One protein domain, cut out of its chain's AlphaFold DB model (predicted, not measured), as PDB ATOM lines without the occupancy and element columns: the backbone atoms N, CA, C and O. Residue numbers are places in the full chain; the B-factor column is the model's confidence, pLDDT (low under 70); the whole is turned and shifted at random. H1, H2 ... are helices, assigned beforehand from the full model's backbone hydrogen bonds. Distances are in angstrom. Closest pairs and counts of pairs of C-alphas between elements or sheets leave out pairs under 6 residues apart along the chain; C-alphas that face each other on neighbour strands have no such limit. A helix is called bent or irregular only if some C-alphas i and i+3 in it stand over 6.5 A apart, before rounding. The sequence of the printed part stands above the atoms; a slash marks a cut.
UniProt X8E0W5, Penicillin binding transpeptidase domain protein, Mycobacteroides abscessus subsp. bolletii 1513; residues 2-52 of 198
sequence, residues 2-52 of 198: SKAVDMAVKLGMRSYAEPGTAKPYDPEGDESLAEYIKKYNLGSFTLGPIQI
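Overview. This is residues 2 to 52 of the 198 residues of the protein "Penicillin binding transpeptidase domain protein" of Mycobacteroides abscessus subsp. bolletii 1513 (UniProt X8E0W5). Two helices, H1 and H3, run side by side in opposite directions, with the very short H2 at one end of the pair, between the last part of H1 and the beginning of H3. The short H4 makes the third corner of a triangle with the centres of H1 and H3, near both but touching neither, and a long loop, residues 18 to 32, reaches out beyond H3 on the side away from H1 and gives the domain its length. The printed part has 51 residues with four named helices, in the order H1, H2, H3, H4 along the chain, and no named strand; the class is all helix. It is compact, with a radius of gyration of the C-alphas of 9.9 A, and the C-alphas span 27 by 20 by 17 A along their three main axes.

Along the chain. H1, the longest helix with 10 residues, runs from Ser 2 to Leu 11 and measures 14.3 A from first to last C-alpha; its C-alpha 2 is at (208.851, 281.674, 288.201) and its C-alpha 11 at (214.670, 276.085, 276.398). H3 holds residues 33 to 39, Leu 33 to Lys 39, and measures 9.9 A, beginning with C-alpha 33 at (201.806, 284.427, 278.921). H2 holds the four residues 14 to 17, Arg 14 to Ala 17, over 5.7 A. H4 holds the five residues 43 to 47, Gly 43 to Leu 47, over 8.4 A, and its last C-alpha, 47, is at (200.932, 269.794, 284.018). H4 is irregular: C-alphas 43 and 46 are 7.0 A apart, and its line is a rough one. None of the four helices is bent.

Arrangement. H1 touches H3, with 6 pairs of C-alphas within 8 A. Their closest C-alphas, those of Ser 2 and Lys 38, are 5.5 A apart, and their centres are 10.9 A apart. H1 and H3 run opposite ways at a shallow tilt of 17 degrees. H1 and H2 only just touch, with 3 pairs of C-alphas within 8 A, and they touch only at the corner by their link; the closest C-alphas are those of Val 9 and Tyr 16, 6.5 A apart. H2 also touches H3, with 5 pairs of C-alphas within 8 A, the closest being those of Tyr 16 and Leu 33, 5.0 A apart. H4 touches no helix. It is close to H1 but not clearly touching, with the closest C-alphas, those of Ala 4 and Thr 46, 7.6 A apart. It is likewise close to H3 but not clearly touching, with the closest C-alphas, those of Ile 37 and Phe 45, 7.3 A apart. H2 and H4 are apart. In H1 and H3 every pair of O of residue i and N of residue i+4 is within hydrogen-bond range, and H2 is too short for such a pair; in H4 the count is 0 of 1, while 1 of its 2 pairs of O of residue i and N of residue i+3 is within range.

Size, cuts and confidence. The two C-alphas farthest apart, those of Leu 11 in H1 and Glu 28 in the link from H2 to H3, are 28.5 A apart. The first and last printed C-alphas, those of Ser 2 and Ile 52, are 17.7 A apart. The printed part is one domain, residues 2 to 52 of a full chain of 198 residues, and it has no cut. The link from H2 to H3 is long, with 15 residues, 18 to 32, whose C-alphas lie 6 to 16 A from the mean of the C-alphas. The links from H1 to H2, with 2 residues, and from H3 to H4, with 3, are tight. The mean pLDDT of the printed part is 90.8, that of H4 is 88, and no printed residue of this predicted model is under 70.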
ATOM      1  N   SER A   2     208.032 280.934 289.198       83.00
ATOM      2  CA  SER A   2     208.851 281.674 288.201       83.00
ATOM      3  C   SER A   2     209.952 280.875 287.504       83.00
ATOM      4  O   SER A   2     209.978 280.842 286.281       83.00
ATOM      5  N   LYS A   3     210.794 280.151 288.253       91.31
ATOM      6  CA  LYS A   3     211.930 279.406 287.682       91.31
ATOM      7  C   LYS A   3     211.534 278.361 286.629       91.31
ATOM      8  O   LYS A   3     212.305 278.137 285.704       91.31
ATOM      9  N   ALA A   4     210.372 277.718 286.770       91.62
ATOM     10  CA  ALA A   4     209.909 276.717 285.806       91.62
ATOM     11  C   ALA A   4     209.492 277.378 284.486       91.62
ATOM     12  O   ALA A   4     209.877 276.917 283.416       91.62
ATOM     13  N   VAL A   5     208.776 278.500 284.576       93.19
ATOM     14  CA  VAL A   5     208.390 279.319 283.419       93.19
ATOM     15  C   VAL A   5     209.629 279.895 282.735       93.19
ATOM     16  O   VAL A   5     209.770 279.793 281.522       93.19
ATOM     17  N   ASP A   6     210.573 280.427 283.517       94.69
ATOM     18  CA  ASP A   6     211.839 280.963 283.007       94.69
ATOM     19  C   ASP A   6     212.645 279.896 282.259       94.69
ATOM     20  O   ASP A   6     213.235 280.174 281.219       94.69
ATOM     21  N   MET A   7     212.663 278.665 282.777       95.25
ATOM     22  CA  MET A   7     213.334 277.542 282.128       95.25
ATOM     23  C   MET A   7     212.639 277.135 280.825       95.25
ATOM     24  O   MET A   7     213.317 276.900 279.831       95.25
ATOM     25  N   ALA A   8     211.305 277.089 280.809       93.81
ATOM     26  CA  ALA A   8     210.528 276.768 279.614       93.81
ATOM     27  C   ALA A   8     210.794 277.769 278.475       93.81
ATOM     28  O   ALA A   8     211.110 277.367 277.353       93.81
ATOM     29  N   VAL A   9     210.767 279.069 278.792       95.00
ATOM     30  CA  VAL A   9     211.099 280.140 277.840       95.00
ATOM     31  C   VAL A   9     212.533 279.985 277.338       95.00
ATOM     32  O   VAL A   9     212.763 279.973 276.132       95.00
ATOM     33  N   LYS A  10     213.502 279.795 278.244       94.94
ATOM     34  CA  LYS A  10     214.917 279.613 277.880       94.94
ATOM     35  C   LYS A  10     215.147 278.428 276.946       94.94
ATOM     36  O   LYS A  10     215.933 278.543 276.014       94.94
ATOM     37  N   LEU A  11     214.479 277.302 277.187       94.50
ATOM     38  CA  LEU A  11     214.670 276.085 276.398       94.50
ATOM     39  C   LEU A  11     214.078 276.170 274.987       94.50
ATOM     40  O   LEU A  11     214.533 275.431 274.117       94.50
ATOM     41  N   GLY A  12     213.104 277.049 274.739       93.38
ATOM     42  CA  GLY A  12     212.582 277.254 273.386       93.38
ATOM     43  C   GLY A  12     211.145 277.743 273.271       93.38
ATOM     44  O   GLY A  12     210.743 278.064 272.158       93.38
ATOM     45  N   MET A  13     210.396 277.849 274.373       93.75
ATOM     46  CA  MET A  13     209.042 278.426 274.382       93.75
ATOM     47  C   MET A  13     209.113 279.958 274.412       93.75
ATOM     48  O   MET A  13     208.695 280.597 275.380       93.75
ATOM     49  N   ARG A  14     209.771 280.558 273.417       92.81
ATOM     50  CA  ARG A  14     210.129 281.983 273.415       92.81
ATOM     51  C   ARG A  14     208.901 282.874 273.238       92.81
ATOM     52  O   ARG A  14     208.853 283.925 273.876       92.81
ATOM     53  N   SER A  15     207.882 282.420 272.512       92.50
ATOM     54  CA  SER A  15     206.629 283.153 272.321       92.50
ATOM     55  C   SER A  15     205.898 283.400 273.640       92.50
ATOM     56  O   SER A  15     205.175 284.374 273.771       92.50
ATOM     57  N   TYR A  16     206.117 282.580 274.675       93.06
ATOM     58  CA  TYR A  16     205.502 282.804 275.988       93.06
ATOM     59  C   TYR A  16     205.967 284.110 276.640       93.06
ATOM     60  O   TYR A  16     205.295 284.601 277.543       93.06
ATOM     61  N   ALA A  17     207.112 284.656 276.226       94.50
ATOM     62  CA  ALA A  17     207.626 285.933 276.708       94.50
ATOM     63  C   ALA A  17     207.200 287.126 275.835       94.50
ATOM     64  O   ALA A  17     207.522 288.262 276.178       94.50
ATOM     65  N   GLU A  18     206.493 286.901 274.724       94.00
ATOM     66  CA  GLU A  18     206.029 287.983 273.858       94.00
ATOM     67  C   GLU A  18     204.814 288.697 274.476       94.00
ATOM     68  O   GLU A  18     203.901 288.026 274.977       94.00
ATOM     69  N   PRO A  19     204.765 290.042 274.440       93.56
ATOM     70  CA  PRO A  19     203.604 290.807 274.889       93.56
ATOM     71  C   PRO A  19     202.309 290.387 274.186       93.56
ATOM     72  O   PRO A  19     202.304 290.011 273.013       93.56
ATOM     73  N   GLY A  20     201.194 290.442 274.911       91.12
ATOM     74  CA  GLY A  20     199.865 290.125 274.392       91.12
ATOM     75  C   GLY A  20     199.575 288.634 274.196       91.12
ATOM     76  O   GLY A  20     198.457 288.279 273.816       91.12
ATOM     77  N   THR A  21     200.519 287.736 274.486       91.69
ATOM     78  CA  THR A  21     200.286 286.283 274.387       91.69
ATOM     79  C   THR A  21     199.378 285.733 275.488       91.69
ATOM     80  O   THR A  21     198.844 284.634 275.339       91.69
ATOM     81  N   ALA A  22     199.120 286.501 276.553       92.12
ATOM     82  CA  ALA A  22     198.138 286.150 277.576       92.12
ATOM     83  C   ALA A  22     196.679 286.455 277.184       92.12
ATOM     84  O   ALA A  22     195.779 286.023 277.900       92.12
ATOM     85  N   LYS A  23     196.413 287.129 276.053       90.44
ATOM     86  CA  LYS A  23     195.056 287.552 275.636       90.44
ATOM     87  C   LYS A  23     193.966 286.471 275.664       90.44
ATOM     88  O   LYS A  23     192.834 286.801 276.008       90.44
ATOM     89  N   PRO A  24     194.241 285.187 275.357       87.06
ATOM     90  CA  PRO A  24     193.237 284.131 275.515       87.06
ATOM     91  C   PRO A  24     192.754 283.913 276.962       87.06
ATOM     92  O   PRO A  24     191.697 283.319 277.161       87.06
ATOM     93  N   TYR A  25     193.520 284.366 277.958       87.69
ATOM     94  CA  TYR A  25     193.259 284.203 279.393       87.69
ATOM     95  C   TYR A  25     192.990 285.531 280.114       87.69
ATOM     96  O   TYR A  25     192.287 285.543 281.123       87.69
ATOM     97  N   ASP A  26     193.533 286.633 279.593       90.00
ATOM     98  CA  ASP A  26     193.272 288.008 280.022       90.00
ATOM     99  C   ASP A  26     193.005 288.893 278.789       90.00
ATOM    100  O   ASP A  26     193.937 289.486 278.242       90.00
ATOM    101  N   PRO A  27     191.750 288.957 278.302       88.50
ATOM    102  CA  PRO A  27     191.417 289.636 277.046       88.50
ATOM    103  C   PRO A  27     191.707 291.140 277.026       88.50
ATOM    104  O   PRO A  27     191.870 291.712 275.947       88.50
ATOM    105  N   GLU A  28     191.740 291.780 278.195       88.44
ATOM    106  CA  GLU A  28     191.984 293.219 278.345       88.44
ATOM    107  C   GLU A  28     193.465 293.534 278.612       88.44
ATOM    108  O   GLU A  28     193.888 294.687 278.493       88.44
ATOM    109  N   GLY A  29     194.261 292.515 278.948       87.38
ATOM    110  CA  GLY A  29     195.686 292.628 279.216       87.38
ATOM    111  C   GLY A  29     196.558 292.618 277.957       87.38
ATOM    112  O   GLY A  29     196.207 292.079 276.905       87.38
ATOM    113  N   ASP A  30     197.756 293.187 278.092       90.88
ATOM    114  CA  ASP A  30     198.836 293.088 277.096       90.88
ATOM    115  C   ASP A  30     200.059 292.339 277.652       90.88
ATOM    116  O   ASP A  30     201.140 292.349 277.068       90.88
ATOM    117  N   GLU A  31     199.895 291.672 278.800       93.12
ATOM    118  CA  GLU A  31     200.970 290.905 279.426       93.12
ATOM    119  C   GLU A  31     201.337 289.661 278.610       93.12
ATOM    120  O   GLU A  31     200.531 289.093 277.859       93.12
ATOM    121  N   SER A  32     202.593 289.238 278.739       94.75
ATOM    122  CA  SER A  32     203.034 287.968 278.171       94.75
ATOM    123  C   SER A  32     202.442 286.794 278.949       94.75
ATOM    124  O   SER A  32     202.149 286.877 280.147       94.75
ATOM    125  N   LEU A  33     202.303 285.646 278.292       92.94
ATOM    126  CA  LEU A  33     201.806 284.427 278.921       92.94
ATOM    127  C   LEU A  33     202.691 283.994 280.103       92.94
ATOM    128  O   LEU A  33     202.193 283.535 281.132       92.94
ATOM    129  N   ALA A  34     204.008 284.190 279.998       93.56
ATOM    130  CA  ALA A  34     204.960 283.933 281.068       93.56
ATOM    131  C   ALA A  34     204.722 284.831 282.292       93.56
ATOM    132  O   ALA A  34     204.806 284.349 283.424       93.56
ATOM    133  N   GLU A  35     204.432 286.117 282.088       93.94
ATOM    134  CA  GLU A  35     204.090 287.050 283.169       93.94
ATOM    135  C   GLU A  35     202.765 286.677 283.820       93.94
ATOM    136  O   GLU A  35     202.723 286.547 285.043       93.94
ATOM    137  N   TYR A  36     201.739 286.384 283.019       92.75
ATOM    138  CA  TYR A  36     200.438 285.925 283.502       92.75
ATOM    139  C   TYR A  36     200.578 284.694 284.416       92.75
ATOM    140  O   TYR A  36     200.142 284.699 285.572       92.75
ATOM    141  N   ILE A  37     201.289 283.655 283.957       92.75
ATOM    142  CA  ILE A  37     201.522 282.423 284.734       92.75
ATOM    143  C   ILE A  37     202.249 282.718 286.056       92.75
ATOM    144  O   ILE A  37     201.936 282.119 287.093       92.75
ATOM    145  N   LYS A  38     203.230 283.629 286.041       93.19
ATOM    146  CA  LYS A  38     204.003 284.020 287.231       93.19
ATOM    147  C   LYS A  38     203.166 284.828 288.220       93.19
ATOM    148  O   LYS A  38     203.199 284.519 289.409       93.19
ATOM    149  N   LYS A  39     202.430 285.824 287.729       91.94
ATOM    150  CA  LYS A  39     201.595 286.756 288.496       91.94
ATOM    151  C   LYS A  39     200.488 286.029 289.250       91.94
ATOM    152  O   LYS A  39     200.342 286.231 290.452       91.94
ATOM    153  N   TYR A  40     199.779 285.124 288.578       90.06
ATOM    154  CA  TYR A  40     198.708 284.327 289.186       90.06
ATOM    155  C   TYR A  40     199.204 283.035 289.854       90.06
ATOM    156  O   TYR A  40     198.404 282.261 290.374       90.06
ATOM    157  N   ASN A  41     200.523 282.799 289.870       90.44
ATOM    158  CA  ASN A  41     201.168 281.631 290.474       90.44
ATOM    159  C   ASN A  41     200.501 280.303 290.067       90.44
ATOM    160  O   ASN A  41     200.192 279.460 290.912       90.44
ATOM    161  N   LEU A  42     200.279 280.115 288.762       89.88
ATOM    162  CA  LEU A  42     199.582 278.947 288.224       89.88
ATOM    163  C   LEU A  42     200.429 277.679 288.389       89.88
ATOM    164  O   LEU A  42     201.182 277.292 287.498       89.88
ATOM    165  N   GLY A  43     200.279 277.026 289.549       86.88
ATOM    166  CA  GLY A  43     200.911 275.760 289.946       86.88
ATOM    167  C   GLY A  43     200.837 274.671 288.874       86.88
ATOM    168  O   GLY A  43     201.799 273.946 288.611       86.88
ATOM    169  N   SER A  44     199.685 274.621 288.215       88.25
ATOM    170  CA  SER A  44     199.349 273.664 287.176       88.25
ATOM    171  C   SER A  44     200.156 273.832 285.893       88.25
ATOM    172  O   SER A  44     200.135 272.909 285.099       88.25
ATOM    173  N   PHE A  45     200.913 274.919 285.681       89.88
ATOM    174  CA  PHE A  45     201.719 275.125 284.466       89.88
ATOM    175  C   PHE A  45     202.549 273.892 284.066       89.88
ATOM    176  O   PHE A  45     202.567 273.499 282.904       89.88
ATOM    177  N   THR A  46     203.172 273.233 285.046       87.75
ATOM    178  CA  THR A  46     203.988 272.023 284.829       87.75
ATOM    179  C   THR A  46     203.198 270.786 284.382       87.75
ATOM    180  O   THR A  46     203.798 269.818 283.924       87.75
ATOM    181  N   LEU A  47     201.867 270.825 284.477       86.31
ATOM    182  CA  LEU A  47     200.932 269.794 284.018       86.31
ATOM    183  C   LEU A  47     200.338 270.104 282.629       86.31
ATOM    184  O   LEU A  47     199.527 269.334 282.130       86.31
ATOM    185  N   GLY A  48     200.727 271.217 281.995       84.19
ATOM    186  CA  GLY A  48     200.317 271.571 280.630       84.19
ATOM    187  C   GLY A  48     198.862 272.038 280.417       84.19
ATOM    188  O   GLY A  48     198.292 271.687 279.387       84.19
ATOM    189  N   PRO A  49     198.237 272.842 281.303       83.00
ATOM    190  CA  PRO A  49     196.887 273.378 281.090       83.00
ATOM    191  C   PRO A  49     196.845 274.518 280.058       83.00
ATOM    192  O   PRO A  49     195.769 275.002 279.726       83.00
ATOM    193  N   ILE A  50     198.012 274.978 279.599       85.94
ATOM    194  CA  ILE A  50     198.182 276.111 278.689       85.94
ATOM    195  C   ILE A  50     198.546 275.590 277.297       85.94
ATOM    196  O   ILE A  50     199.334 274.649 277.179       85.94
ATOM    197  N   GLN A  51     197.999 276.212 276.248       84.12
ATOM    198  CA  GLN A  51     198.286 275.814 274.867       84.12
ATOM    199  C   GLN A  51     199.756 276.052 274.517       84.12
ATOM    200  O   GLN A  51     200.308 277.089 274.870       84.12
ATOM    201  N   ILE A  52     200.355 275.127 273.765       86.25
ATOM    202  CA  ILE A  52     201.750 275.197 273.319       86.25
ATOM    203  C   ILE A  52     201.842 275.126 271.795       86.25
ATOM    204  O   ILE A  52     201.098 274.382 271.156       86.25
TER     205      ILE A  52